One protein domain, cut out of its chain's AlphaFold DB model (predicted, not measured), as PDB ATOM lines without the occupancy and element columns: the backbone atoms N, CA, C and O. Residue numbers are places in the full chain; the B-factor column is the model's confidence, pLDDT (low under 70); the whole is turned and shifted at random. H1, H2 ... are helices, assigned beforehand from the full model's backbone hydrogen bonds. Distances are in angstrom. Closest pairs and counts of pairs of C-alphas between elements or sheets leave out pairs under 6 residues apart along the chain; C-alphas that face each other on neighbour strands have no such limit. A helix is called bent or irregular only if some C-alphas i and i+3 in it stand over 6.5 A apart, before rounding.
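This is residues 62 to 151 and 191 to 213 of the 213 residues of an uncharacterized protein of Paracoccus alkanivorans (UniProt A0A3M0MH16). Look first for the longest helix, H8, which packs across H2, the helix in the middle; H5 and H6 pack on H2 too, each crossing it at a steep angle. The short helices lie toward the ends of the longest axis, H3 and H4 at one, H1 and H7 at the other. The printed part has 113 residues with eight named helices, H1 to H8 along the chain, and is all helix. It is compact, with a radius of gyration of the C-alphas of 14.1 A and spans of 46 by 36 by 22 A.

Start at H8, residues 191 to 209, which touches H2, residues 70 to 84, at a steep tilt of 49 degrees, closest at C-alphas 80 and 197, 4.9 A. With residues 77 to 82 alone, H2 touches H6, residues 123 to 139, closest at C-alphas 81 and 130, 5.9 A. H2 touches H5, residues 105 to 113, closest at C-alphas 83 and 111, 3.8 A. H3, residues 86 to 91, touches H5, closest at C-alphas 86 and 111, 5.0 A. H7, residues 145 to 149, touches H6, closest at C-alphas 138 and 146, 5.0 A, with residues 134 to 139 of H6 alone. H1, residues 62 to 66, is near H2, and H4, residues 95 to 99, is near H3. Every O i to N i+4 pair is within hydrogen-bond range in H2, H3, H4, H5, H7 and H8, but 11 of 13 in H6 and 0 of 1 in H1, where 1 of 2 O i to N i+3 pairs is.

Find C-alpha 62 at (-35.688, -35.559, -18.950), where H1 begins. H2 is 21.0 A long; H6, 25.2 A, is irregular, with C-alphas 124 and 127 7.8 A apart. H8 runs 27.9 A to C-alpha 209 at (-37.716, -39.230, -5.733).

The C-alphas farthest apart, of Arg 94 and Pro 144, are 46.5 A apart. Residues 152 to 190 are not printed; C-alphas 151 and 191 stand 20.0 A apart across the cut. No link printed whole is long. The pLDDT is under 70 at residues 151, 191 and 209 to 213.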
ATOM      1  N   PRO A  62     -34.818 -35.307 -20.098       84.25
ATOM      2  CA  PRO A  62     -35.688 -35.559 -18.950       84.25
ATOM      3  C   PRO A  62     -37.130 -35.910 -19.347       84.25
ATOM      4  O   PRO A  62     -37.802 -36.617 -18.609       84.25
ATOM      5  N   HIS A  63     -37.613 -35.497 -20.524       88.44
ATOM      6  CA  HIS A  63     -38.963 -35.833 -20.995       88.44
ATOM      7  C   HIS A  63     -39.163 -37.339 -21.199       88.44
ATOM      8  O   HIS A  63     -40.284 -37.838 -21.072       88.44
ATOM      9  N   LEU A  64     -38.079 -38.078 -21.448       88.69
ATOM     10  CA  LEU A  64     -38.108 -39.526 -21.630       88.69
ATOM     11  C   LEU A  64     -38.332 -40.301 -20.324       88.69
ATOM     12  O   LEU A  64     -38.745 -41.460 -20.387       88.69
ATOM     13  N   SER A  65     -38.090 -39.702 -19.151       88.12
ATOM     14  CA  SER A  65     -38.262 -40.396 -17.864       88.12
ATOM     15  C   SER A  65     -39.724 -40.732 -17.562       88.12
ATOM     16  O   SER A  65     -39.990 -41.694 -16.849       88.12
ATOM     17  N   LEU A  66     -40.668 -39.991 -18.153       89.56
ATOM     18  CA  LEU A  66     -42.105 -40.188 -17.953       89.56
ATOM     19  C   LEU A  66     -42.655 -41.405 -18.717       89.56
ATOM     20  O   LEU A  66     -43.685 -41.959 -18.351       89.56
ATOM     21  N   ILE A  67     -41.965 -41.858 -19.770       89.12
ATOM     22  CA  ILE A  67     -42.410 -42.974 -20.618       89.12
ATOM     23  C   ILE A  67     -42.542 -44.303 -19.850       89.12
ATOM     24  O   ILE A  67     -43.589 -44.948 -19.958       89.12
ATOM     25  N   PRO A  68     -41.511 -44.775 -19.121       87.00
ATOM     26  CA  PRO A  68     -41.582 -46.058 -18.427       87.00
ATOM     27  C   PRO A  68     -42.380 -46.023 -17.116       87.00
ATOM     28  O   PRO A  68     -42.550 -47.076 -16.503       87.00
ATOM     29  N   GLU A  69     -42.824 -44.849 -16.661       88.25
ATOM     30  CA  GLU A  69     -43.413 -44.638 -15.335       88.25
ATOM     31  C   GLU A  69     -44.744 -43.877 -15.446       88.25
ATOM     32  O   GLU A  69     -44.791 -42.662 -15.250       88.25
ATOM     33  N   PRO A  70     -45.851 -44.572 -15.765       86.44
ATOM     34  CA  PRO A  70     -47.136 -43.919 -16.015       86.44
ATOM     35  C   PRO A  70     -47.699 -43.202 -14.779       86.44
ATOM     36  O   PRO A  70     -48.350 -42.171 -14.917       86.44
ATOM     37  N   GLU A  71     -47.430 -43.713 -13.575       90.44
ATOM     38  CA  GLU A  71     -47.849 -43.076 -12.318       90.44
ATOM     39  C   GLU A  71     -47.087 -41.769 -12.061       90.44
ATOM     40  O   GLU A  71     -47.689 -40.764 -11.681       90.44
ATOM     41  N   LEU A  72     -45.775 -41.750 -12.337       91.19
ATOM     42  CA  LEU A  72     -44.964 -40.534 -12.282       91.19
ATOM     43  C   LEU A  72     -45.460 -39.512 -13.309       91.19
ATOM     44  O   LEU A  72     -45.659 -38.346 -12.972       91.19
ATOM     45  N   ALA A  73     -45.706 -39.952 -14.546       91.25
ATOM     46  CA  ALA A  73     -46.245 -39.102 -15.600       91.25
ATOM     47  C   ALA A  73     -47.584 -38.468 -15.187       91.25
ATOM     48  O   ALA A  73     -47.751 -37.257 -15.316       91.25
ATOM     49  N   ALA A  74     -48.505 -39.257 -14.621       92.50
ATOM     50  CA  ALA A  74     -49.790 -38.763 -14.135       92.50
ATOM     51  C   ALA A  74     -49.623 -37.679 -13.058       92.50
ATOM     52  O   ALA A  74     -50.231 -36.616 -13.173       92.50
ATOM     53  N   ARG A  75     -48.743 -37.895 -12.068       94.56
ATOM     54  CA  ARG A  75     -48.442 -36.898 -11.023       94.56
ATOM     55  C   ARG A  75     -47.850 -35.612 -11.599       94.56
ATOM     56  O   ARG A  75     -48.225 -34.522 -11.178       94.56
ATOM     57  N   VAL A  76     -46.951 -35.725 -12.579       95.44
ATOM     58  CA  VAL A  76     -46.352 -34.568 -13.262       95.44
ATOM     59  C   VAL A  76     -47.403 -33.759 -14.015       95.44
ATOM     60  O   VAL A  76     -47.451 -32.537 -13.858       95.44
ATOM     61  N   PHE A  77     -48.258 -34.411 -14.805       95.81
ATOM     62  CA  PHE A  77     -49.302 -33.716 -15.558       95.81
ATOM     63  C   PHE A  77     -50.367 -33.108 -14.643       95.81
ATOM     64  O   PHE A  77     -50.782 -31.977 -14.880       95.81
ATOM     65  N   GLU A  78     -50.751 -33.805 -13.572       95.94
ATOM     66  CA  GLU A  78     -51.670 -33.287 -12.559       95.94
ATOM     67  C   GLU A  78     -51.097 -32.037 -11.873       95.94
ATOM     68  O   GLU A  78     -51.771 -31.011 -11.805       95.94
ATOM     69  N   ALA A  79     -49.840 -32.080 -11.417       96.62
ATOM     70  CA  ALA A  79     -49.189 -30.943 -10.769       96.62
ATOM     71  C   ALA A  79     -49.034 -29.741 -11.715       96.62
ATOM     72  O   ALA A  79     -49.299 -28.600 -11.328       96.62
ATOM     73  N   ALA A  80     -48.652 -29.985 -12.972       96.44
ATOM     74  CA  ALA A  80     -48.567 -28.941 -13.988       96.44
ATOM     75  C   ALA A  80     -49.944 -28.320 -14.282       96.44
ATOM     76  O   ALA A  80     -50.063 -27.095 -14.298       96.44
ATOM     77  N   ALA A  81     -50.991 -29.135 -14.452       96.00
ATOM     78  CA  ALA A  81     -52.357 -28.655 -14.662       96.00
ATOM     79  C   ALA A  81     -52.855 -27.844 -13.457       96.00
ATOM     80  O   ALA A  81     -53.365 -26.737 -13.625       96.00
ATOM     81  N   ALA A  82     -52.613 -28.333 -12.239       95.94
ATOM     82  CA  ALA A  82     -52.955 -27.626 -11.014       95.94
ATOM     83  C   ALA A  82     -52.265 -26.252 -10.938       95.94
ATOM     84  O   ALA A  82     -52.914 -25.261 -10.608       95.94
ATOM     85  N   ALA A  83     -50.982 -26.147 -11.303       96.06
ATOM     86  CA  ALA A  83     -50.272 -24.864 -11.336       96.06
ATOM     87  C   ALA A  83     -50.862 -23.871 -12.348       96.06
ATOM     88  O   ALA A  83     -50.938 -22.675 -12.063       96.06
ATOM     89  N   LEU A  84     -51.339 -24.356 -13.498       95.19
ATOM     90  CA  LEU A  84     -52.050 -23.529 -14.478       95.19
ATOM     91  C   LEU A  84     -53.430 -23.072 -13.985       95.19
ATOM     92  O   LEU A  84     -54.009 -22.170 -14.577       95.19
ATOM     93  N   MET A  85     -53.948 -23.657 -12.908       94.19
ATOM     94  CA  MET A  85     -55.265 -23.363 -12.332       94.19
ATOM     95  C   MET A  85     -55.149 -22.827 -10.901       94.19
ATOM     96  O   MET A  85     -56.119 -22.819 -10.137       94.19
ATOM     97  N   ALA A  86     -53.947 -22.390 -10.517       93.69
ATOM     98  CA  ALA A  86     -53.616 -22.037  -9.147       93.69
ATOM     99  C   ALA A  86     -54.489 -20.903  -8.593       93.69
ATOM    100  O   ALA A  86     -54.767 -20.892  -7.397       93.69
ATOM    101  N   ASP A  87     -54.950 -19.969  -9.431       92.62
ATOM    102  CA  ASP A  87     -55.854 -18.900  -8.990       92.62
ATOM    103  C   ASP A  87     -57.233 -19.418  -8.565       92.62
ATOM    104  O   ASP A  87     -57.758 -18.955  -7.552       92.62
ATOM    105  N   GLU A  88     -57.804 -20.389  -9.277       91.88
ATOM    106  CA  GLU A  88     -59.071 -21.022  -8.889       91.88
ATOM    107  C   GLU A  88     -58.895 -21.914  -7.656       91.88
ATOM    108  O   GLU A  88     -59.689 -21.850  -6.716       91.88
ATOM    109  N   ILE A  89     -57.797 -22.671  -7.591       92.38
ATOM    110  CA  ILE A  89     -57.456 -23.477  -6.409       92.38
ATOM    111  C   ILE A  89     -57.289 -22.583  -5.171       92.38
ATOM    112  O   ILE A  89     -57.798 -22.911  -4.103       92.38
ATOM    113  N   ALA A  90     -56.644 -21.420  -5.303       91.88
ATOM    114  CA  ALA A  90     -56.464 -20.471  -4.204       91.88
ATOM    115  C   ALA A  90     -57.779 -19.826  -3.721       91.88
ATOM    116  O   ALA A  90     -57.842 -19.341  -2.591       91.88
ATOM    117  N   ARG A  91     -58.828 -19.805  -4.556       91.62
ATOM    118  CA  ARG A  91     -60.166 -19.309  -4.188       91.62
ATOM    119  C   ARG A  91     -61.004 -20.351  -3.445       91.62
ATOM    120  O   ARG A  91     -61.964 -19.974  -2.769       91.62
ATOM    121  N   ALA A  92     -60.656 -21.634  -3.535       90.44
ATOM    122  CA  ALA A  92     -61.322 -22.707  -2.806       90.44
ATOM    123  C   ALA A  92     -60.920 -22.677  -1.320       90.44
ATOM    124  O   ALA A  92     -59.983 -23.345  -0.891       90.44
ATOM    125  N   ILE A  93     -61.630 -21.874  -0.524       88.75
ATOM    126  CA  ILE A  93     -61.355 -21.701   0.914       88.75
ATOM    127  C   ILE A  93     -62.188 -22.676   1.753       88.75
ATOM    128  O   ILE A  93     -61.753 -23.119   2.816       88.75
ATOM    129  N   ARG A  94     -63.406 -23.006   1.304       91.44
ATOM    130  CA  ARG A  94     -64.314 -23.860   2.076       91.44
ATOM    131  C   ARG A  94     -63.977 -25.343   1.897       91.44
ATOM    132  O   ARG A  94     -63.639 -25.740   0.780       91.44
ATOM    133  N   PRO A  95     -64.144 -26.187   2.933       89.50
ATOM    134  CA  PRO A  95     -63.904 -27.626   2.832       89.50
ATOM    135  C   PRO A  95     -64.662 -28.291   1.679       89.50
ATOM    136  O   PRO A  95     -64.094 -29.130   0.985       89.50
ATOM    137  N   GLU A  96     -65.911 -27.883   1.426       92.00
ATOM    138  CA  GLU A  96     -66.707 -28.434   0.318       92.00
ATOM    139  C   GLU A  96     -66.098 -28.105  -1.053       92.00
ATOM    140  O   GLU A  96     -66.088 -28.943  -1.951       92.00
ATOM    141  N   GLN A  97     -65.558 -26.892  -1.207       90.00
ATOM    142  CA  GLN A  97     -64.917 -26.441  -2.443       90.00
ATOM    143  C   GLN A  97     -63.588 -27.161  -2.659       90.00
ATOM    144  O   GLN A  97     -63.305 -27.606  -3.764       90.00
ATOM    145  N   ILE A  98     -62.802 -27.320  -1.590       89.88
ATOM    146  CA  ILE A  98     -61.524 -28.039  -1.612       89.88
ATOM    147  C   ILE A  98     -61.737 -29.513  -1.976       89.88
ATOM    148  O   ILE A  98     -60.943 -30.073  -2.732       89.88
ATOM    149  N   ALA A  99     -62.797 -30.137  -1.455       89.12
ATOM    150  CA  ALA A  99     -63.153 -31.524  -1.749       89.12
ATOM    151  C   ALA A  99     -63.678 -31.726  -3.183       89.12
ATOM    152  O   ALA A  99     -63.595 -32.835  -3.703       89.12
ATOM    153  N   ALA A 100     -64.200 -30.674  -3.820       90.00
ATOM    154  CA  ALA A 100     -64.689 -30.711  -5.196       90.00
ATOM    155  C   ALA A 100     -63.588 -30.502  -6.254       90.00
ATOM    156  O   ALA A 100     -63.857 -30.636  -7.447       90.00
ATOM    157  N   LEU A 101     -62.363 -30.151  -5.845       91.56
ATOM    158  CA  LEU A 101     -61.252 -29.962  -6.775       91.56
ATOM    159  C   LEU A 101     -60.795 -31.311  -7.364       91.56
ATOM    160  O   LEU A 101     -60.585 -32.256  -6.602       91.56
ATOM    161  N   PRO A 102     -60.547 -31.400  -8.684       90.94
ATOM    162  CA  PRO A 102     -60.115 -32.632  -9.349       90.94
ATOM    163  C   PRO A 102     -58.605 -32.889  -9.192       90.94
ATOM    164  O   PRO A 102     -57.971 -33.399 -10.107       90.94
ATOM    165  N   VAL A 103     -58.003 -32.475  -8.072       93.19
ATOM    166  CA  VAL A 103     -56.549 -32.529  -7.862       93.19
ATOM    167  C   VAL A 103     -56.188 -33.053  -6.476       93.19
ATOM    168  O   VAL A 103     -56.827 -32.729  -5.469       93.19
ATOM    169  N   SER A 104     -55.115 -33.836  -6.422       94.06
ATOM    170  CA  SER A 104     -54.517 -34.383  -5.212       94.06
ATOM    171  C   SER A 104     -53.961 -33.293  -4.287       94.06
ATOM    172  O   SER A 104     -53.691 -32.157  -4.686       94.06
ATOM    173  N   GLY A 105     -53.766 -33.634  -3.008       93.12
ATOM    174  CA  GLY A 105     -53.191 -32.709  -2.023       93.12
ATOM    175  C   GLY A 105     -51.808 -32.193  -2.426       93.12
ATOM    176  O   GLY A 105     -51.560 -30.993  -2.347       93.12
ATOM    177  N   GLU A 106     -50.956 -33.084  -2.937       94.19
ATOM    178  CA  GLU A 106     -49.617 -32.750  -3.429       94.19
ATOM    179  C   GLU A 106     -49.670 -31.757  -4.603       94.19
ATOM    180  O   GLU A 106     -48.961 -30.747  -4.596       94.19
ATOM    181  N   ALA A 107     -50.551 -31.994  -5.581       94.81
ATOM    182  CA  ALA A 107     -50.716 -31.113  -6.733       94.81
ATOM    183  C   ALA A 107     -51.246 -29.724  -6.338       94.81
ATOM    184  O   ALA A 107     -50.803 -28.713  -6.889       94.81
ATOM    185  N   ARG A 108     -52.136 -29.639  -5.339       95.06
ATOM    186  CA  ARG A 108     -52.594 -28.350  -4.787       95.06
ATOM    187  C   ARG A 108     -51.453 -27.571  -4.143       95.06
ATOM    188  O   ARG A 108     -51.289 -26.388  -4.433       95.06
ATOM    189  N   ASP A 109     -50.645 -28.221  -3.310       94.62
ATOM    190  CA  ASP A 109     -49.502 -27.568  -2.669       94.62
ATOM    191  C   ASP A 109     -48.491 -27.072  -3.706       94.62
ATOM    192  O   ASP A 109     -47.939 -25.975  -3.574       94.62
ATOM    193  N   PHE A 110     -48.262 -27.861  -4.758       95.75
ATOM    194  CA  PHE A 110     -47.431 -27.461  -5.885       95.75
ATOM    195  C   PHE A 110     -48.005 -26.231  -6.604       95.75
ATOM    196  O   PHE A 110     -47.268 -25.272  -6.856       95.75
ATOM    197  N   ALA A 111     -49.312 -26.225  -6.879       95.25
ATOM    198  CA  ALA A 111     -50.001 -25.126  -7.548       95.25
ATOM    199  C   ALA A 111     -49.875 -23.804  -6.785       95.25
ATOM    200  O   ALA A 111     -49.533 -22.777  -7.371       95.25
ATOM    201  N   LEU A 112     -50.073 -23.832  -5.464       94.50
ATOM    202  CA  LEU A 112     -49.978 -22.640  -4.620       94.50
ATOM    203  C   LEU A 112     -48.564 -22.037  -4.611       94.50
ATOM    204  O   LEU A 112     -48.423 -20.813  -4.576       94.50
ATOM    205  N   ARG A 113     -47.514 -22.866  -4.706       94.88
ATOM    206  CA  ARG A 113     -46.117 -22.401  -4.830       94.88
ATOM    207  C   ARG A 113     -45.801 -21.815  -6.208       94.88
ATOM    208  O   ARG A 113     -44.935 -20.952  -6.308       94.88
ATOM    209  N   HIS A 114     -46.505 -22.253  -7.252       94.94
ATOM    210  CA  HIS A 114     -46.275 -21.860  -8.650       94.94
ATOM    211  C   HIS A 114     -47.390 -20.979  -9.219       94.94
ATOM    212  O   HIS A 114     -47.612 -20.943 -10.430       94.94
ATOM    213  N   ARG A 115     -48.071 -20.213  -8.360       92.19
ATOM    214  CA  ARG A 115     -49.225 -19.384  -8.733       92.19
ATOM    215  C   ARG A 115     -48.957 -18.397  -9.877       92.19
ATOM    216  O   ARG A 115     -49.868 -18.063 -10.623       92.19
ATOM    217  N   SER A 116     -47.711 -17.966 -10.072       90.81
ATOM    218  CA  SER A 116     -47.317 -17.105 -11.198       90.81
ATOM    219  C   SER A 116     -47.524 -17.740 -12.581       90.81
ATOM    220  O   SER A 116     -47.518 -17.024 -13.582       90.81
ATOM    221  N   LEU A 117     -47.674 -19.065 -12.656       91.88
ATOM    222  CA  LEU A 117     -47.932 -19.804 -13.894       91.88
ATOM    223  C   LEU A 117     -49.424 -19.897 -14.237       91.88
ATOM    224  O   LEU A 117     -49.753 -20.330 -15.341       91.88
ATOM    225  N   SER A 118     -50.302 -19.462 -13.328       93.06
ATOM    226  CA  SER A 118     -51.751 -19.585 -13.464       93.06
ATOM    227  C   SER A 118     -52.270 -18.972 -14.767       93.06
ATOM    228  O   SER A 118     -51.768 -17.965 -15.288       93.06
ATOM    229  N   LEU A 119     -53.306 -19.601 -15.297       89.62
ATOM    230  CA  LEU A 119     -54.123 -19.145 -16.401       89.62
ATOM    231  C   LEU A 119     -55.513 -18.818 -15.866       89.62
ATOM    232  O   LEU A 119     -55.973 -19.390 -14.883       89.62
ATOM    233  N   ASP A 120     -56.191 -17.904 -16.548       87.00
ATOM    234  CA  ASP A 120     -57.602 -17.632 -16.288       87.00
ATOM    235  C   ASP A 120     -58.438 -18.742 -16.939       87.00
ATOM    236  O   ASP A 120     -58.896 -18.607 -18.076       87.00
ATOM    237  N   ARG A 121     -58.496 -19.902 -16.273       84.06
ATOM    238  CA  ARG A 121     -59.253 -21.082 -16.705       84.06
ATOM    239  C   ARG A 121     -60.009 -21.721 -15.538       84.06
ATOM    240  O   ARG A 121     -59.462 -21.813 -14.437       84.06
ATOM    241  N   PRO A 122     -61.245 -22.191 -15.773       86.12
ATOM    242  CA  PRO A 122     -62.066 -22.811 -14.742       86.12
ATOM    243  C   PRO A 122     -61.612 -24.240 -14.413       86.12
ATOM    244  O   PRO A 122     -61.036 -24.947 -15.241       86.12
ATOM    245  N   THR A 123     -61.963 -24.712 -13.212       83.94
ATOM    246  CA  THR A 123     -61.647 -26.078 -12.756       83.94
ATOM    247  C   THR A 123     -62.312 -27.193 -13.547       83.94
ATOM    248  O   THR A 123     -61.771 -28.293 -13.633       83.94
ATOM    249  N   SER A 124     -63.434 -26.894 -14.198       84.75
ATOM    250  CA  SER A 124     -64.134 -27.813 -15.096       84.75
ATOM    251  C   SER A 124     -63.326 -28.205 -16.338       84.75
ATOM    252  O   SER A 124     -63.638 -29.215 -16.959       84.75
ATOM    253  N   GLU A 125     -62.302 -27.431 -16.709       91.62
ATOM    254  CA  GLU A 125     -61.443 -27.692 -17.876       91.62
ATOM    255  C   GLU A 125     -60.197 -28.529 -17.535       91.62
ATOM    256  O   GLU A 125     -59.317 -28.693 -18.380       91.62
ATOM    257  N   PHE A 126     -60.106 -29.077 -16.318       92.50
ATOM    258  CA  PHE A 126     -58.927 -29.806 -15.841       92.50
ATOM    259  C   PHE A 126     -58.445 -30.893 -16.816       92.50
ATOM    260  O   PHE A 126     -57.290 -30.880 -17.239       92.50
ATOM    261  N   GLU A 127     -59.343 -31.786 -17.243       92.38
ATOM    262  CA  GLU A 127     -59.016 -32.870 -18.180       92.38
ATOM    263  C   GLU A 127     -58.493 -32.340 -19.520       92.38
ATOM    264  O   GLU A 127     -57.541 -32.877 -20.084       92.38
ATOM    265  N   GLN A 128     -59.066 -31.243 -20.022       92.12
ATOM    266  CA  GLN A 128     -58.605 -30.619 -21.259       92.12
ATOM    267  C   GLN A 128     -57.187 -30.054 -21.101       92.12
ATOM    268  O   GLN A 128     -56.351 -30.247 -21.981       92.12
ATOM    269  N   ILE A 129     -56.893 -29.400 -19.974       91.94
ATOM    270  CA  ILE A 129     -55.557 -28.863 -19.675       91.94
ATOM    271  C   ILE A 129     -54.528 -29.995 -19.592       91.94
ATOM    272  O   ILE A 129     -53.430 -29.866 -20.135       91.94
ATOM    273  N   VAL A 130     -54.886 -31.123 -18.973       93.44
ATOM    274  CA  VAL A 130     -54.032 -32.318 -18.938       93.44
ATOM    275  C   VAL A 130     -53.743 -32.820 -20.355       93.44
ATOM    276  O   VAL A 130     -52.581 -33.048 -20.686       93.44
ATOM    277  N   GLN A 131     -54.748 -32.924 -21.231       90.81
ATOM    278  CA  GLN A 131     -54.527 -33.335 -22.627       90.81
ATOM    279  C   GLN A 131     -53.650 -32.342 -23.406       90.81
ATOM    280  O   GLN A 131     -52.781 -32.752 -24.179       90.81
ATOM    281  N   GLU A 132     -53.822 -31.037 -23.182       90.88
ATOM    282  CA  GLU A 132     -52.963 -30.006 -23.775       90.88
ATOM    283  C   GLU A 132     -51.502 -30.179 -23.322       90.88
ATOM    284  O   GLU A 132     -50.597 -30.174 -24.159       90.88
ATOM    285  N   LEU A 133     -51.263 -30.428 -22.031       93.06
ATOM    286  CA  LEU A 133     -49.933 -30.701 -21.479       93.06
ATOM    287  C   LEU A 133     -49.310 -31.985 -22.039       93.06
ATOM    288  O   LEU A 133     -48.132 -31.971 -22.398       93.06
ATOM    289  N   VAL A 134     -50.086 -33.064 -22.173       91.56
ATOM    290  CA  VAL A 134     -49.633 -34.316 -22.807       91.56
ATOM    291  C   VAL A 134     -49.223 -34.059 -24.256       91.56
ATOM    292  O   VAL A 134     -48.180 -34.541 -24.692       91.56
ATOM    293  N   SER A 135     -49.990 -33.249 -24.994       88.94
ATOM    294  CA  SER A 135     -49.663 -32.913 -26.383       88.94
ATOM    295  C   SER A 135     -48.374 -32.096 -26.509       88.94
ATOM    296  O   SER A 135     -47.603 -32.310 -27.441       88.94
ATOM    297  N   ILE A 136     -48.118 -31.186 -25.562       91.06
ATOM    298  CA  ILE A 136     -46.881 -30.400 -25.506       91.06
ATOM    299  C   ILE A 136     -45.710 -31.316 -25.168       91.06
ATOM    300  O   ILE A 136     -44.714 -31.307 -25.880       91.06
ATOM    301  N   TRP A 137     -45.852 -32.153 -24.138       93.19
ATOM    302  CA  TRP A 137     -44.836 -33.132 -23.765       93.19
ATOM    303  C   TRP A 137     -44.471 -34.056 -24.929       93.19
ATOM    304  O   TRP A 137     -43.289 -34.252 -25.190       93.19
ATOM    305  N   ALA A 138     -45.464 -34.576 -25.654       91.38
ATOM    306  CA  ALA A 138     -45.235 -35.478 -26.776       91.38
ATOM    307  C   ALA A 138     -44.419 -34.822 -27.905       91.38
ATOM    308  O   ALA A 138     -43.579 -35.484 -28.499       91.38
ATOM    309  N   ARG A 139     -44.597 -33.518 -28.166       89.50
ATOM    310  CA  ARG A 139     -43.812 -32.780 -29.179       89.50
ATOM    311  C   ARG A 139     -42.344 -32.574 -28.794       89.50
ATOM    312  O   ARG A 139     -41.522 -32.375 -29.677       89.50
ATOM    313  N   GLU A 140     -42.026 -32.620 -27.503       89.69
ATOM    314  CA  GLU A 140     -40.652 -32.505 -26.985       89.69
ATOM    315  C   GLU A 140     -39.913 -33.859 -26.973       89.69
ATOM    316  O   GLU A 140     -38.735 -33.939 -26.606       89.69
ATOM    317  N   LEU A 141     -40.592 -34.951 -27.347       89.75
ATOM    318  CA  LEU A 141     -39.974 -36.267 -27.453       89.75
ATOM    319  C   LEU A 141     -39.184 -36.396 -28.766       89.75
ATOM    320  O   LEU A 141     -39.601 -35.884 -29.801       89.75
ATOM    321  N   PRO A 142     -38.051 -37.117 -28.764       88.06
ATOM    322  CA  PRO A 142     -37.348 -37.441 -29.998       88.06
ATOM    323  C   PRO A 142     -38.154 -38.434 -30.846       88.06
ATOM    324  O   PRO A 142     -38.818 -39.327 -30.314       88.06
ATOM    325  N   ALA A 143     -38.036 -38.340 -32.171       83.69
ATOM    326  CA  ALA A 143     -38.592 -39.345 -33.072       83.69
ATOM    327  C   ALA A 143     -38.016 -40.750 -32.767       83.69
ATOM    328  O   ALA A 143     -36.833 -40.864 -32.431       83.69
ATOM    329  N   PRO A 144     -38.813 -41.834 -32.871       85.44
ATOM    330  CA  PRO A 144     -40.217 -41.883 -33.311       85.44
ATOM    331  C   PRO A 144     -41.255 -41.681 -32.185       85.44
ATOM    332  O   PRO A 144     -42.454 -41.858 -32.405       85.44
ATOM    333  N   LEU A 145     -40.812 -41.371 -30.961       85.81
ATOM    334  CA  LEU A 145     -41.678 -41.335 -29.781       85.81
ATOM    335  C   LEU A 145     -42.672 -40.168 -29.827       85.81
ATOM    336  O   LEU A 145     -43.785 -40.305 -29.332       85.81
ATOM    337  N   ASP A 146     -42.324 -39.051 -30.455       83.75
ATOM    338  CA  ASP A 146     -43.239 -37.925 -30.677       83.75
ATOM    339  C   ASP A 146     -44.581 -38.357 -31.295       83.75
ATOM    340  O   ASP A 146     -45.657 -38.020 -30.792       83.75
ATOM    341  N   ARG A 147     -44.528 -39.191 -32.335       80.31
ATOM    342  CA  ARG A 147     -45.702 -39.689 -33.066       80.31
ATOM    343  C   ARG A 147     -46.496 -40.727 -32.283       80.31
ATOM    344  O   ARG A 147     -47.714 -40.800 -32.426       80.31
ATOM    345  N   GLU A 148     -45.828 -41.522 -31.449       81.44
ATOM    346  CA  GLU A 148     -46.479 -42.550 -30.625       81.44
ATOM    347  C   GLU A 148     -47.417 -41.955 -29.577       81.44
ATOM    348  O   GLU A 148     -48.449 -42.547 -29.260       81.44
ATOM    349  N   TYR A 149     -47.044 -40.801 -29.024       78.81
ATOM    350  CA  TYR A 149     -47.761 -40.162 -27.923       78.81
ATOM    351  C   TYR A 149     -48.587 -38.944 -28.358       78.81
ATOM    352  O   TYR A 149     -49.389 -38.449 -27.568       78.81
ATOM    353  N   ALA A 150     -48.479 -38.514 -29.621       73.75
ATOM    354  CA  ALA A 150     -49.358 -37.523 -30.247       73.75
ATOM    355  C   ALA A 150     -50.064 -38.063 -31.515       73.75
ATOM    356  O   ALA A 150     -49.965 -37.450 -32.579       73.75
ATOM    357  N   PRO A 151     -50.837 -39.170 -31.443       54.47
ATOM    358  CA  PRO A 151     -51.401 -39.812 -32.636       54.47
ATOM    359  C   PRO A 151     -52.459 -38.969 -33.370       54.47
ATOM    360  O   PRO A 151     -52.789 -39.269 -34.512       54.47
ATOM    361  N   SER A 191     -48.801 -20.481 -24.570       67.38
ATOM    362  CA  SER A 191     -48.016 -21.689 -24.879       67.38
ATOM    363  C   SER A 191     -46.752 -21.821 -24.019       67.38
ATOM    364  O   SER A 191     -46.438 -22.908 -23.543       67.38
ATOM    365  N   ARG A 192     -46.074 -20.706 -23.724       82.62
ATOM    366  CA  ARG A 192     -44.884 -20.673 -22.860       82.62
ATOM    367  C   ARG A 192     -45.212 -21.001 -21.405       82.62
ATOM    368  O   ARG A 192     -44.370 -21.573 -20.724       82.62
ATOM    369  N   ARG A 193     -46.418 -20.672 -20.923       85.88
ATOM    370  CA  ARG A 193     -46.839 -21.009 -19.549       85.88
ATOM    371  C   ARG A 193     -47.091 -22.502 -19.368       85.88
ATOM    372  O   ARG A 193     -46.662 -23.045 -18.360       85.88
ATOM    373  N   HIS A 194     -47.711 -23.160 -20.347       90.19
ATOM    374  CA  HIS A 194     -47.918 -24.611 -20.302       90.19
ATOM    375  C   HIS A 194     -46.585 -25.364 -20.284       90.19
ATOM    376  O   HIS A 194     -46.368 -26.200 -19.411       90.19
ATOM    377  N   ALA A 195     -45.667 -25.007 -21.189       90.31
ATOM    378  CA  ALA A 195     -44.323 -25.578 -21.201       90.31
ATOM    379  C   ALA A 195     -43.586 -25.313 -19.874       90.31
ATOM    380  O   ALA A 195     -43.049 -26.240 -19.278       90.31
ATOM    381  N   ALA A 196     -43.636 -24.080 -19.353       91.25
ATOM    382  CA  ALA A 196     -43.010 -23.738 -18.075       91.25
ATOM    383  C   ALA A 196     -43.592 -24.523 -16.885       91.25
ATOM    384  O   ALA A 196     -42.833 -24.959 -16.020       91.25
ATOM    385  N   ALA A 197     -44.913 -24.727 -16.839       92.75
ATOM    386  CA  ALA A 197     -45.567 -25.526 -15.803       92.75
ATOM    387  C   ALA A 197     -45.141 -26.995 -15.865       92.75
ATOM    388  O   ALA A 197     -44.816 -27.575 -14.830       92.75
ATOM    389  N   LEU A 198     -45.065 -27.566 -17.070       93.50
ATOM    390  CA  LEU A 198     -44.579 -28.926 -17.277       93.50
ATOM    391  C   LEU A 198     -43.124 -29.079 -16.815       93.50
ATOM    392  O   LEU A 198     -42.822 -29.969 -16.022       93.50
ATOM    393  N   THR A 199     -42.231 -28.184 -17.245       93.44
ATOM    394  CA  THR A 199     -40.817 -28.210 -16.843       93.44
ATOM    395  C   THR A 199     -40.655 -28.064 -15.328       93.44
ATOM    396  O   THR A 199     -39.871 -28.795 -14.723       93.44
ATOM    397  N   ALA A 200     -41.413 -27.162 -14.695       93.12
ATOM    398  CA  ALA A 200     -41.375 -26.973 -13.246       93.12
ATOM    399  C   ALA A 200     -41.854 -28.224 -12.487       93.12
ATOM    400  O   ALA A 200     -41.206 -28.645 -11.526       93.12
ATOM    401  N   ALA A 201     -42.952 -28.846 -12.932       94.00
ATOM    402  CA  ALA A 201     -43.491 -30.060 -12.321       94.00
ATOM    403  C   ALA A 201     -42.518 -31.242 -12.451       94.00
ATOM    404  O   ALA A 201     -42.242 -31.930 -11.467       94.00
ATOM    405  N   MET A 202     -41.934 -31.428 -13.638       92.94
ATOM    406  CA  MET A 202     -40.913 -32.450 -13.871       92.94
ATOM    407  C   MET A 202     -39.709 -32.259 -12.950       92.94
ATOM    408  O   MET A 202     -39.288 -33.217 -12.306       92.94
ATOM    409  N   ALA A 203     -39.180 -31.037 -12.834       92.00
ATOM    410  CA  ALA A 203     -38.036 -30.755 -11.970       92.00
ATOM    411  C   ALA A 203     -38.337 -31.032 -10.487       92.00
ATOM    412  O   ALA A 203     -37.514 -31.631  -9.796       92.00
ATOM    413  N   ALA A 204     -39.512 -30.636  -9.993       90.56
ATOM    414  CA  ALA A 204     -39.875 -30.793  -8.587       90.56
ATOM    415  C   ALA A 204     -40.114 -32.256  -8.180       90.56
ATOM    416  O   ALA A 204     -39.645 -32.691  -7.124       90.56
ATOM    417  N   ILE A 205     -40.829 -33.019  -9.009       87.31
ATOM    418  CA  ILE A 205     -41.242 -34.383  -8.660       87.31
ATOM    419  C   ILE A 205     -40.077 -35.360  -8.848       87.31
ATOM    420  O   ILE A 205     -39.799 -36.145  -7.945       87.31
ATOM    421  N   THR A 206     -39.324 -35.255  -9.948       83.19
ATOM    422  CA  THR A 206     -38.175 -36.151 -10.191       83.19
ATOM    423  C   THR A 206     -37.038 -35.938  -9.186       83.19
ATOM    424  O   THR A 206     -36.413 -36.904  -8.758       83.19
ATOM    425  N   SER A 207     -36.812 -34.699  -8.730       80.31
ATOM    426  CA  SER A 207     -35.809 -34.413  -7.689       80.31
ATOM    427  C   SER A 207     -36.216 -34.933  -6.307       80.31
ATOM    428  O   SER A 207     -35.356 -35.232  -5.483       80.31
ATOM    429  N   SER A 208     -37.521 -35.038  -6.034       70.69
ATOM    430  CA  SER A 208     -38.025 -35.528  -4.743       70.69
ATOM    431  C   SER A 208     -37.872 -37.045  -4.599       70.69
ATOM    432  O   SER A 208     -37.703 -37.546  -3.488       70.69
ATOM    433  N   GLU A 209     -37.886 -37.776  -5.714       64.38
ATOM    434  CA  GLU A 209     -37.716 -39.230  -5.733       64.38
ATOM    435  C   GLU A 209     -36.249 -39.647  -5.549       64.38
ATOM    436  O   GLU A 209     -35.968 -40.612  -4.844       64.38
ATOM    437  N   GLU A 210     -35.291 -38.866  -6.066       60.69
ATOM    438  CA  GLU A 210     -33.860 -39.099  -5.805       60.69
ATOM    439  C   GLU A 210     -33.460 -38.848  -4.333       60.69
ATOM    440  O   GLU A 210     -32.392 -39.287  -3.904       60.69
ATOM    441  N   ALA A 211     -34.302 -38.163  -3.549       56.94
ATOM    442  CA  ALA A 211     -34.034 -37.804  -2.156       56.94
ATOM    443  C   ALA A 211     -34.607 -38.791  -1.115       56.94
ATOM    444  O   ALA A 211     -34.318 -38.634   0.073       56.94
ATOM    445  N   SER A 212     -35.399 -39.790  -1.527       37.16
ATOM    446  CA  SER A 212     -35.910 -40.848  -0.637       37.16
ATOM    447  C   SER A 212     -35.013 -42.098  -0.711       37.16
ATOM    448  O   SER A 212     -34.996 -42.744  -1.758       37.16
ATOM    449  N   PRO A 213     -34.237 -42.427   0.345       38.00
ATOM    450  CA  PRO A 213     -33.367 -43.609   0.396       38.00
ATOM    451  C   PRO A 213     -34.110 -44.932   0.631       38.00
ATOM    452  O   PRO A 213     -35.150 -44.926   1.328       38.00
TER     453      PRO A 213